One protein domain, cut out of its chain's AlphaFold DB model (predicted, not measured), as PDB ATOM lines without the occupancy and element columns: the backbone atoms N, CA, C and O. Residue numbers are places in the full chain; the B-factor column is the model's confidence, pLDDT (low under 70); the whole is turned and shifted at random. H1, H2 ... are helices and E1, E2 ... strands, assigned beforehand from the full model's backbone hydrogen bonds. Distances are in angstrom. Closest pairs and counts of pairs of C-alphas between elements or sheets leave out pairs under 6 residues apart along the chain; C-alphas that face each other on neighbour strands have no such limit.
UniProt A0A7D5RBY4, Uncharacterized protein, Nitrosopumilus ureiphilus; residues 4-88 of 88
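This is residues 4 to 88 of the 88 residues of an uncharacterized protein of Nitrosopumilus ureiphilus (UniProt A0A7D5RBY4). An elongated body has a small two-strand hairpin, E1 and E2, at one end and a helical hairpin, H2 and H3, at the other, with the long helix H4 reaching from H2 to beside E1. H1 follows E2 directly and packs on H4 at a steep angle, and the unnamed stretch of residues 43 to 57 loops out at the H3 end. The printed part has 85 residues with two named strands and four named helices, in the order E1 E2 H1 H2 H3 H4; the sheet, order E1 - E2, is antiparallel, and the class is mostly helix. The whole is compact, with a radius of gyration of the C-alphas of 13.3 A, and spans 38 by 24 by 23 A.

E1, residues 4 to 7, begins at C-alpha 4, (51.340, 62.958, -32.645), and is 9.5 A long. E2, residues 16 to 20, is 13.1 A long. H1, residues 21 to 29, measures 12.7 A from first to last C-alpha. H2, residues 32 to 42, begins at C-alpha 32, (51.452, 43.480, -35.005), and measures 15.6 A. H3, residues 58 to 67, measures 14.3 A. H4, residues 71 to 86, is the longest helix at 23.3 A and ends at C-alpha 86, (44.993, 63.730, -36.744).

E1 and E2 form a hairpin, antiparallel at 151 degrees, with N 4 and O 19 2.9 A apart and N 17 and O 6 2.9 A apart, both within hydrogen-bond range. E2 and H1 are near each other, with 5 pairs of C-alphas within 10 A. The closest C-alphas of E1 and H4, those of Ile 4 and Glu 83, are 6.9 A apart. H1 and H4 touch, closest at the C-alphas of Leu 28 and Val 75, 6.0 A, at a steep tilt of 59 degrees, opposite ways. H4 touches H2 with residues 71 to 78 alone, closest at the C-alphas of Lys 71 and Arg 32, 6.8 A, at a steep tilt of 61 degrees, the same way. H2 and H3 form a helical hairpin and touch, closest at the C-alphas of Thr 40 and Ala 61, 5.7 A, at a steep tilt of 40 degrees, opposite ways. H1 and H2 meet only through their link. H3 and H4 are only just apart, closest 8.1 A; H1 and H3 are apart. Every O i to N i+4 pair is within hydrogen-bond range in H2 and H3, but 11 of 12 in H4 and 2 of 5 in H1, where 3 of 6 O i to N i+3 pairs are.

The two C-alphas farthest apart are those of Thr 18 and Val 56, 38.7 A. The printed part has no cut. The link from H2 to H3, 15 residues, is long; that from E1 to E2, 8 residues, is short. Mean pLDDT of the printed part is 88.4, and residues 85 to 88 are under 70.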
ATOM      1  N   ILE A   4      52.607  63.642 -32.481       82.94
ATOM      2  CA  ILE A   4      51.340  62.958 -32.645       82.94
ATOM      3  C   ILE A   4      50.799  62.752 -31.234       82.94
ATOM      4  O   ILE A   4      51.413  62.034 -30.439       82.94
ATOM      5  N   ALA A   5      49.683  63.412 -30.927       84.94
ATOM      6  CA  ALA A   5      48.969  63.291 -29.661       84.94
ATOM      7  C   ALA A   5      47.706  62.450 -29.878       84.94
ATOM      8  O   ALA A   5      46.659  62.986 -30.220       84.94
ATOM      9  N   SER A   6      47.811  61.132 -29.708       84.38
ATOM     10  CA  SER A   6      46.708  60.200 -29.975       84.38
ATOM     11  C   SER A   6      46.654  59.069 -28.951       84.38
ATOM     12  O   SER A   6      47.626  58.802 -28.242       84.38
ATOM     13  N   LYS A   7      45.505  58.398 -28.852       85.12
ATOM     14  CA  LYS A   7      45.415  57.092 -28.189       85.12
ATOM     15  C   LYS A   7      45.884  56.026 -29.175       85.12
ATOM     16  O   LYS A   7      45.592  56.124 -30.362       85.12
ATOM     17  N   CYS A   8      46.606  55.011 -28.700       85.06
ATOM     18  CA  CYS A   8      46.949  53.878 -29.559       85.06
ATOM     19  C   CYS A   8      45.644  53.201 -30.025       85.06
ATOM     20  O   CYS A   8      44.889  52.751 -29.161       85.06
ATOM     21  N   PRO A   9      45.366  53.117 -31.340       82.19
ATOM     22  CA  PRO A   9      44.101  52.576 -31.846       82.19
ATOM     23  C   PRO A   9      43.972  51.061 -31.636       82.19
ATOM     24  O   PRO A   9      42.886  50.519 -31.786       82.19
ATOM     25  N   TYR A  10      45.068  50.398 -31.262       85.81
ATOM     26  CA  TYR A  10      45.152  48.957 -31.023       85.81
ATOM     27  C   TYR A  10      45.211  48.598 -29.525       85.81
ATOM     28  O   TYR A  10      45.446  47.453 -29.164       85.81
ATOM     29  N   CYS A  11      45.044  49.580 -28.631       85.06
ATOM     30  CA  CYS A  11      44.963  49.366 -27.187       85.06
ATOM     31  C   CYS A  11      43.542  49.653 -26.692       85.06
ATOM     32  O   CYS A  11      43.144  50.819 -26.670       85.06
ATOM     33  N   ASP A  12      42.846  48.653 -26.147       75.44
ATOM     34  CA  ASP A  12      41.492  48.827 -25.586       75.44
ATOM     35  C   ASP A  12      41.414  49.910 -24.495       75.44
ATOM     36  O   ASP A  12      40.431  50.636 -24.383       75.44
ATOM     37  N   ASN A  13      42.482  50.062 -23.703       73.56
ATOM     38  CA  ASN A  13      42.588  51.053 -22.624       73.56
ATOM     39  C   ASN A  13      43.797  51.986 -22.802       73.56
ATOM     40  O   ASN A  13      44.445  52.394 -21.832       73.56
ATOM     41  N   GLY A  14      44.138  52.307 -24.053       70.56
ATOM     42  CA  GLY A  14      45.287  53.147 -24.377       70.56
ATOM     43  C   GLY A  14      45.193  54.541 -23.750       70.56
ATOM     44  O   GLY A  14      44.244  55.292 -23.991       70.56
ATOM     45  N   LYS A  15      46.213  54.926 -22.969       79.25
ATOM     46  CA  LYS A  15      46.400  56.328 -22.568       79.25
ATOM     47  C   LYS A  15      46.711  57.166 -23.807       79.25
ATOM     48  O   LYS A  15      47.280  56.666 -24.775       79.25
ATOM     49  N   GLN A  16      46.356  58.446 -23.768       84.56
ATOM     50  CA  GLN A  16      46.813  59.381 -24.788       84.56
ATOM     51  C   GLN A  16      48.333  59.526 -24.678       84.56
ATOM     52  O   GLN A  16      48.862  59.796 -23.598       84.56
ATOM     53  N   ILE A  17      49.022  59.319 -25.794       83.44
ATOM     54  CA  ILE A  17      50.470  59.437 -25.914       83.44
ATOM     55  C   ILE A  17      50.740  60.646 -26.805       83.44
ATOM     56  O   ILE A  17      50.209  60.731 -27.911       83.44
ATOM     57  N   THR A  18      51.578  61.569 -26.334       87.38
ATOM     58  CA  THR A  18      52.133  62.645 -27.163       87.38
ATOM     59  C   THR A  18      53.589  62.326 -27.432       87.38
ATOM     60  O   THR A  18      54.437  62.444 -26.548       87.38
ATOM     61  N   ALA A  19      53.878  61.884 -28.648       85.69
ATOM     62  CA  ALA A  19      55.195  61.396 -29.023       85.69
ATOM     63  C   ALA A  19      55.538  61.810 -30.456       85.69
ATOM     64  O   ALA A  19      54.655  62.043 -31.281       85.69
ATOM     65  N   ASN A  20      56.832  61.925 -30.753       88.88
ATOM     66  CA  ASN A  20      57.271  62.099 -32.134       88.88
ATOM     67  C   ASN A  20      57.065  60.792 -32.923       88.88
ATOM     68  O   ASN A  20      56.875  59.720 -32.341       88.88
ATOM     69  N   ARG A  21      57.136  60.884 -34.252       88.00
ATOM     70  CA  ARG A  21      56.940  59.754 -35.171       88.00
ATOM     71  C   ARG A  21      57.772  58.515 -34.797       88.00
ATOM     72  O   ARG A  21      57.229  57.425 -34.670       88.00
ATOM     73  N   THR A  22      59.068  58.680 -34.537       89.69
ATOM     74  CA  THR A  22      59.962  57.570 -34.157       89.69
ATOM     75  C   THR A  22      59.550  56.926 -32.834       89.69
ATOM     76  O   THR A  22      59.552  55.705 -32.708       89.69
ATOM     77  N   SER A  23      59.158  57.730 -31.847       89.88
ATOM     78  CA  SER A  23      58.706  57.245 -30.543       89.88
ATOM     79  C   SER A  23      57.398  56.447 -30.625       89.88
ATOM     80  O   SER A  23      57.193  55.569 -29.792       89.88
ATOM     81  N   TRP A  24      56.553  56.685 -31.635       90.50
ATOM     82  CA  TRP A  24      55.350  55.884 -31.896       90.50
ATOM     83  C   TRP A  24      55.635  54.490 -32.471       90.50
ATOM     84  O   TRP A  24      54.807  53.594 -32.313       90.50
ATOM     85  N   LEU A  25      56.813  54.256 -33.060       90.81
ATOM     86  CA  LEU A  25      57.179  52.929 -33.571       90.81
ATOM     87  C   LEU A  25      57.225  51.879 -32.455       90.81
ATOM     88  O   LEU A  25      56.872  50.726 -32.689       90.81
ATOM     89  N   ILE A  26      57.627  52.269 -31.241       88.19
ATOM     90  CA  ILE A  26      57.735  51.360 -30.092       88.19
ATOM     91  C   ILE A  26      56.365  50.785 -29.699       88.19
ATOM     92  O   ILE A  26      56.220  49.562 -29.783       88.19
ATOM     93  N   PRO A  27      55.354  51.592 -29.310       88.50
ATOM     94  CA  PRO A  27      54.047  51.059 -28.938       88.50
ATOM     95  C   PRO A  27      53.376  50.326 -30.105       88.50
ATOM     96  O   PRO A  27      52.856  49.235 -29.903       88.50
ATOM     97  N   LEU A  28      53.464  50.842 -31.339       90.94
ATOM     98  CA  LEU A  28      52.885  50.173 -32.512       90.94
ATOM     99  C   LEU A  28      53.541  48.819 -32.809       90.94
ATOM    100  O   LEU A  28      52.872  47.889 -33.255       90.94
ATOM    101  N   SER A  29      54.834  48.660 -32.517       91.62
ATOM    102  CA  SER A  29      55.514  47.374 -32.680       91.62
ATOM    103  C   SER A  29      54.944  46.275 -31.774       91.62
ATOM    104  O   SER A  29      55.121  45.096 -32.082       91.62
ATOM    105  N   GLY A  30      54.264  46.623 -30.679       91.94
ATOM    106  CA  GLY A  30      53.578  45.662 -29.815       91.94
ATOM    107  C   GLY A  30      52.308  45.077 -30.437       91.94
ATOM    108  O   GLY A  30      51.920  43.982 -30.056       91.94
ATOM    109  N   HIS A  31      51.723  45.755 -31.429       92.75
ATOM    110  CA  HIS A  31      50.374  45.485 -31.938       92.75
ATOM    111  C   HIS A  31      50.355  44.885 -33.341       92.75
ATOM    112  O   HIS A  31      49.523  45.224 -34.182       92.75
ATOM    113  N   ARG A  32      51.338  44.040 -33.655       94.25
ATOM    114  CA  ARG A  32      51.452  43.480 -35.005       94.25
ATOM    115  C   ARG A  32      50.182  42.732 -35.413       94.25
ATOM    116  O   ARG A  32      49.764  42.860 -36.557       94.25
ATOM    117  N   GLU A  33      49.609  41.938 -34.517       94.75
ATOM    118  CA  GLU A  33      48.472  41.078 -34.848       94.75
ATOM    119  C   GLU A  33      47.183  41.886 -35.016       94.75
ATOM    120  O   GLU A  33      46.425  41.623 -35.941       94.75
ATOM    121  N   GLU A  34      46.997  42.931 -34.218       94.75
ATOM    122  CA  GLU A  34      45.873  43.862 -34.297       94.75
ATOM    123  C   GLU A  34      45.952  44.739 -35.558       94.75
ATOM    124  O   GLU A  34      44.936  45.016 -36.194       94.75
ATOM    125  N   ILE A  35      47.163  45.137 -35.977       94.62
ATOM    126  CA  ILE A  35      47.377  45.807 -37.272       94.62
ATOM    127  C   ILE A  35      46.971  44.876 -38.422       94.62
ATOM    128  O   ILE A  35      46.316  45.315 -39.368       94.62
ATOM    129  N   ILE A  36      47.354  43.596 -38.349       95.19
ATOM    130  CA  ILE A  36      46.983  42.596 -39.355       95.19
ATOM    131  C   ILE A  36      45.471  42.395 -39.367       95.19
ATOM    132  O   ILE A  36      44.881  42.437 -40.439       95.19
ATOM    133  N   GLU A  37      44.838  42.219 -38.209       94.25
ATOM    134  CA  GLU A  37      43.387  42.067 -38.099       94.25
ATOM    135  C   GLU A  37      42.652  43.243 -38.750       94.25
ATOM    136  O   GLU A  37      41.813  43.028 -39.627       94.25
ATOM    137  N   TYR A  38      43.062  44.476 -38.436       92.62
ATOM    138  CA  TYR A  38      42.514  45.673 -39.067       92.62
ATOM    139  C   TYR A  38      42.645  45.623 -40.594       92.62
ATOM    140  O   TYR A  38      41.650  45.764 -41.298       92.62
ATOM    141  N   LEU A  39      43.847  45.369 -41.122       92.75
ATOM    142  CA  LEU A  39      44.087  45.286 -42.568       92.75
ATOM    143  C   LEU A  39      43.226  44.212 -43.241       92.75
ATOM    144  O   LEU A  39      42.739  44.407 -44.352       92.75
ATOM    145  N   THR A  40      43.034  43.073 -42.577       93.75
ATOM    146  CA  THR A  40      42.218  41.971 -43.103       93.75
ATOM    147  C   THR A  40      40.724  42.256 -43.078       93.75
ATOM    148  O   THR A  40      39.978  41.648 -43.845       93.75
ATOM    149  N   ASP A  41      40.292  43.175 -42.218       91.94
ATOM    150  CA  ASP A  41      38.902  43.594 -42.096       91.94
ATOM    151  C   ASP A  41      38.563  44.769 -43.014       91.94
ATOM    152  O   ASP A  41      37.414  44.900 -43.434       91.94
ATOM    153  N   THR A  42      39.546  45.610 -43.346       90.00
ATOM    154  CA  THR A  42      39.324  46.818 -44.149       90.00
ATOM    155  C   THR A  42      39.701  46.692 -45.618       90.00
ATOM    156  O   THR A  42      39.283  47.540 -46.405       90.00
ATOM    157  N   SER A  43      40.492  45.686 -45.999       88.56
ATOM    158  CA  SER A  43      41.088  45.614 -47.337       88.56
ATOM    159  C   SER A  43      40.812  44.263 -48.009       88.56
ATOM    160  O   SER A  43      41.087  43.200 -47.458       88.56
ATOM    161  N   GLU A  44      40.299  44.299 -49.243       90.31
ATOM    162  CA  GLU A  44      40.035  43.100 -50.067       90.31
ATOM    163  C   GLU A  44      41.289  42.589 -50.805       90.31
ATOM    164  O   GLU A  44      41.286  41.506 -51.396       90.31
ATOM    165  N   SER A  45      42.369  43.371 -50.771       93.00
ATOM    166  CA  SER A  45      43.656  43.063 -51.392       93.00
ATOM    167  C   SER A  45      44.818  43.646 -50.597       93.00
ATOM    168  O   SER A  45      44.620  44.496 -49.723       93.00
ATOM    169  N   CYS A  46      46.031  43.187 -50.903       92.25
ATOM    170  CA  CYS A  46      47.240  43.679 -50.257       92.25
ATOM    171  C   CYS A  46      47.622  45.082 -50.739       92.25
ATOM    172  O   CYS A  46      47.913  45.274 -51.916       92.25
ATOM    173  N   GLU A  47      47.725  46.040 -49.814       88.94
ATOM    174  CA  GLU A  47      48.196  47.406 -50.107       88.94
ATOM    175  C   GLU A  47      49.719  47.494 -50.336       88.94
ATOM    176  O   GLU A  47      50.225  48.537 -50.747       88.94
ATOM    177  N   PHE A  48      50.462  46.419 -50.049       92.38
ATOM    178  CA  PHE A  48      51.930  46.402 -50.070       92.38
ATOM    179  C   PHE A  48      52.523  45.647 -51.263       92.38
ATOM    180  O   PHE A  48      53.673  45.892 -51.631       92.38
ATOM    181  N   CYS A  49      51.774  44.712 -51.850       91.31
ATOM    182  CA  CYS A  49      52.227  43.974 -53.024       91.31
ATOM    183  C   CYS A  49      52.218  44.890 -54.253       91.31
ATOM    184  O   CYS A  49      51.320  45.706 -54.442       91.31
ATOM    185  N   SER A  50      53.217  44.738 -55.122       88.25
ATOM    186  CA  SER A  50      53.294  45.483 -56.387       88.25
ATOM    187  C   SER A  50      52.259  45.025 -57.418       88.25
ATOM    188  O   SER A  50      51.994  45.735 -58.387       88.25
ATOM    189  N   TYR A  51      51.685  43.841 -57.220       87.00
ATOM    190  CA  TYR A  51      50.617  43.275 -58.031       87.00
ATOM    191  C   TYR A  51      49.336  43.151 -57.204       87.00
ATOM    192  O   TYR A  51      49.377  42.997 -55.983       87.00
ATOM    193  N   LEU A  52      48.189  43.207 -57.887       86.62
ATOM    194  CA  LEU A  52      46.888  43.033 -57.253       86.62
ATOM    195  C   LEU A  52      46.734  41.581 -56.788       86.62
ATOM    196  O   LEU A  52      46.527  40.678 -57.599       86.62
ATOM    197  N   GLU A  53      46.815  41.374 -55.479       83.81
ATOM    198  CA  GLU A  53      46.569  40.086 -54.838       83.81
ATOM    199  C   GLU A  53      45.247  40.147 -54.071       83.81
ATOM    200  O   GLU A  53      45.170  40.751 -53.002       83.81
ATOM    201  N   LEU A  54      44.191  39.560 -54.645       89.56
ATOM    202  CA  LEU A  54      42.870  39.499 -54.016       89.56
ATOM    203  C   LEU A  54      42.834  38.406 -52.949       89.56
ATOM    204  O   LEU A  54      43.278  37.274 -53.169       89.56
ATOM    205  N   TYR A  55      42.244  38.713 -51.799       90.88
ATOM    206  CA  TYR A  55      42.109  37.738 -50.730       90.88
ATOM    207  C   TYR A  55      40.896  36.833 -50.924       90.88
ATOM    208  O   TYR A  55      39.768  37.291 -51.062       90.88
ATOM    209  N   VAL A  56      41.114  35.517 -50.840       91.12
ATOM    210  CA  VAL A  56      40.028  34.522 -50.893       91.12
ATOM    211  C   VAL A  56      39.161  34.561 -49.626       91.12
ATOM    212  O   VAL A  56      37.963  34.303 -49.674       91.12
ATOM    213  N   ASN A  57      39.771  34.829 -48.469       92.56
ATOM    214  CA  ASN A  57      39.101  34.965 -47.175       92.56
ATOM    215  C   ASN A  57      40.031  35.641 -46.148       92.56
ATOM    216  O   ASN A  57      41.235  35.776 -46.379       92.56
ATOM    217  N   LYS A  58      39.494  35.994 -44.970       93.00
ATOM    218  CA  LYS A  58      40.261  36.622 -43.874       93.00
ATOM    219  C   LYS A  58      41.461  35.790 -43.406       93.00
ATOM    220  O   LYS A  58      42.511  36.328 -43.062       93.00
ATOM    221  N   LYS A  59      41.345  34.455 -43.413       94.75
ATOM    222  CA  LYS A  59      42.453  33.567 -43.028       94.75
ATOM    223  C   LYS A  59      43.606  33.659 -44.032       94.75
ATOM    224  O   LYS A  59      44.755  33.747 -43.613       94.75
ATOM    225  N   HIS A  60      43.299  33.690 -45.327       93.88
ATOM    226  CA  HIS A  60      44.278  33.899 -46.393       93.88
ATOM    227  C   HIS A  60      44.967  35.260 -46.242       93.88
ATOM    228  O   HIS A  60      46.190  35.309 -46.166       93.88
ATOM    229  N   ALA A  61      44.185  36.329 -46.072       95.00
ATOM    230  CA  ALA A  61      44.696  37.684 -45.879       95.00
ATOM    231  C   ALA A  61      45.624  37.793 -44.654       95.00
ATOM    232  O   ALA A  61      46.754  38.267 -44.753       95.00
ATOM    233  N   SER A  62      45.188  37.286 -43.495       95.94
ATOM    234  CA  SER A  62      45.989  37.345 -42.265       95.94
ATOM    235  C   SER A  62      47.271  36.517 -42.362       95.94
ATOM    236  O   SER A  62      48.307  36.922 -41.843       95.94
ATOM    237  N   SER A  63      47.227  35.363 -43.035       96.12
ATOM    238  CA  SER A  63      48.415  34.550 -43.297       96.12
ATOM    239  C   SER A  63      49.399  35.297 -44.196       96.12
ATOM    240  O   SER A  63      50.573  35.388 -43.852       96.12
ATOM    241  N   HIS A  64      48.917  35.885 -45.290       95.44
ATOM    242  CA  HIS A  64      49.727  36.681 -46.209       95.44
ATOM    243  C   HIS A  64      50.457  37.818 -45.477       95.44
ATOM    244  O   HIS A  64      51.682  37.889 -45.500       95.44
ATOM    245  N   TYR A  65      49.746  38.648 -44.704       95.81
ATOM    246  CA  TYR A  65      50.393  39.722 -43.939       95.81
ATOM    247  C   TYR A  65      51.405  39.223 -42.894       95.81
ATOM    248  O   TYR A  65      52.394  39.905 -42.620       95.81
ATOM    249  N   ARG A  66      51.190  38.040 -42.303       95.56
ATOM    250  CA  ARG A  66      52.126  37.464 -41.324       95.56
ATOM    251  C   ARG A  66      53.414  36.938 -41.948       95.56
ATOM    252  O   ARG A  66      54.436  36.962 -41.262       95.56
ATOM    253  N   TRP A  67      53.366  36.421 -43.168       95.50
ATOM    254  CA  TRP A  67      54.495  35.692 -43.750       95.50
ATOM    255  C   TRP A  67      55.188  36.457 -44.870       95.50
ATOM    256  O   TRP A  67      56.412  36.406 -44.956       95.50
ATOM    257  N   ASP A  68      54.434  37.227 -45.648       95.25
ATOM    258  CA  ASP A  68      54.945  37.882 -46.852       95.25
ATOM    259  C   ASP A  68      55.404  39.323 -46.585       95.25
ATOM    260  O   ASP A  68      56.124  39.909 -47.392       95.25
ATOM    261  N   HIS A  69      55.060  39.885 -45.417       95.25
ATOM    262  CA  HIS A  69      55.413  41.255 -45.038       95.25
ATOM    263  C   HIS A  69      56.215  41.327 -43.746       95.25
ATOM    264  O   HIS A  69      55.929  40.675 -42.736       95.25
ATOM    265  N   GLN A  70      57.224  42.197 -43.754       95.75
ATOM    266  CA  GLN A  70      57.990  42.490 -42.554       95.75
ATOM    267  C   GLN A  70      57.140  43.259 -41.540       95.75
ATOM    268  O   GLN A  70      56.334  44.124 -41.884       95.75
ATOM    269  N   LYS A  71      57.401  43.014 -40.252       94.75
ATOM    270  CA  LYS A  71      56.790  43.767 -39.147       94.75
ATOM    271  C   LYS A  71      56.965  45.283 -39.310       94.75
ATOM    272  O   LYS A  71      56.042  46.034 -39.019       94.75
ATOM    273  N   SER A  72      58.133  45.725 -39.774       95.25
ATOM    274  CA  SER A  72      58.440  47.136 -40.037       95.25
ATOM    275  C   SER A  72      57.482  47.760 -41.054       95.25
ATOM    276  O   SER A  72      57.008  48.867 -40.820       95.25
ATOM    277  N   THR A  73      57.155  47.052 -42.138       95.75
ATOM    278  CA  THR A  73      56.197  47.504 -43.159       95.75
ATOM    279  C   THR A  73      54.827  47.773 -42.544       95.75
ATOM    280  O   THR A  73      54.291  48.870 -42.687       95.75
ATOM    281  N   LEU A  74      54.308  46.808 -41.780       95.25
ATOM    282  CA  LEU A  74      52.998  46.905 -41.127       95.25
ATOM    283  C   LEU A  74      52.949  48.055 -40.110       95.25
ATOM    284  O   LEU A  74      52.001  48.837 -40.083       95.25
ATOM    285  N   VAL A  75      54.001  48.198 -39.299       94.81
ATOM    286  CA  VAL A  75      54.106  49.258 -38.283       94.81
ATOM    287  C   VAL A  75      54.209  50.644 -38.922       94.81
ATOM    288  O   VAL A  75      53.563  51.581 -38.453       94.81
ATOM    289  N   ASN A  76      54.991  50.790 -39.994       94.12
ATOM    290  CA  ASN A  76      55.112  52.061 -40.707       94.12
ATOM    291  C   ASN A  76      53.788  52.469 -41.361       94.12
ATOM    292  O   ASN A  76      53.394  53.627 -41.251       94.12
ATOM    293  N   TRP A  77      53.069  51.520 -41.964       94.00
ATOM    294  CA  TRP A  77      51.733  51.773 -42.502       94.00
ATOM    295  C   TRP A  77      50.753  52.227 -41.413       94.00
ATOM    296  O   TRP A  77      50.031  53.209 -41.601       94.00
ATOM    297  N   ALA A  78      50.764  51.569 -40.250       92.81
ATOM    298  CA  ALA A  78      49.899  51.936 -39.131       92.81
ATOM    299  C   ALA A  78      50.197  53.359 -38.633       92.81
ATOM    300  O   ALA A  78      49.281  54.126 -38.342       92.81
ATOM    301  N   LEU A  79      51.478  53.738 -38.597       92.06
ATOM    302  CA  LEU A  79      51.912  55.086 -38.250       92.06
ATOM    303  C   LEU A  79      51.439  56.135 -39.266       92.06
ATOM    304  O   LEU A  79      50.922  57.176 -38.864       92.06
ATOM    305  N   ASP A  80      51.541  55.848 -40.565       91.19
ATOM    306  CA  ASP A  80      51.043  56.738 -41.625       91.19
ATOM    307  C   ASP A  80      49.523  56.930 -41.558       91.19
ATOM    308  O   ASP A  80      49.014  58.031 -41.786       91.19
ATOM    309  N   LYS A  81      48.769  55.871 -41.240       87.62
ATOM    310  CA  LYS A  81      47.316  55.962 -41.029       87.62
ATOM    311  C   LYS A  81      46.978  56.789 -39.793       87.62
ATOM    312  O   LYS A  81      46.082  57.627 -39.860       87.62
ATOM    313  N   LEU A  82      47.705  56.582 -38.699       85.25
ATOM    314  CA  LEU A  82      47.512  57.310 -37.449       85.25
ATOM    315  C   LEU A  82      47.776  58.814 -37.630       85.25
ATOM    316  O   LEU A  82      47.004  59.634 -37.143       85.25
ATOM    317  N   GLU A  83      48.800  59.196 -38.396       83.62
ATOM    318  CA  GLU A  83      49.047  60.602 -38.744       83.62
ATOM    319  C   GLU A  83      47.908  61.221 -39.561       83.62
ATOM    320  O   GLU A  83      47.498  62.352 -39.292       83.62
ATOM    321  N   LYS A  84      47.354  60.478 -40.527       81.56
ATOM    322  CA  LYS A  84      46.221  60.950 -41.338       81.56
ATOM    323  C   LYS A  84      44.955  61.175 -40.510       81.56
ATOM    324  O   LYS A  84      44.194  62.072 -40.844       81.56
ATOM    325  N   GLN A  85      44.739  60.412 -39.437       69.25
ATOM    326  CA  GLN A  85      43.585  60.589 -38.543       69.25
ATOM    327  C   GLN A  85      43.641  61.877 -37.705       69.25
ATOM    328  O   GLN A  85      42.609  62.303 -37.208       69.25
ATOM    329  N   ILE A  86      44.817  62.494 -37.535       61.28
ATOM    330  CA  ILE A  86      44.993  63.730 -36.744       61.28
ATOM    331  C   ILE A  86      44.782  64.992 -37.594       61.28
ATOM    332  O   ILE A  86      44.535  66.068 -37.059       61.28
ATOM    333  N   LEU A  87      44.910  64.872 -38.916       53.88
ATOM    334  CA  LEU A  87      44.782  65.986 -39.862       53.88
ATOM    335  C   LEU A  87      43.347  66.181 -40.387       53.88
ATOM    336  O   LEU A  87      43.141  67.023 -41.261       53.88
ATOM    337  N   VAL A  88      42.386  65.404 -39.876       43.00
ATOM    338  CA  VAL A  88      40.940  65.500 -40.149       43.00
ATOM    339  C   VAL A  88      40.246  66.038 -38.907       43.00
ATOM    340  O   VAL A  88      39.379  66.923 -39.071       43.00
TER     341      VAL A  88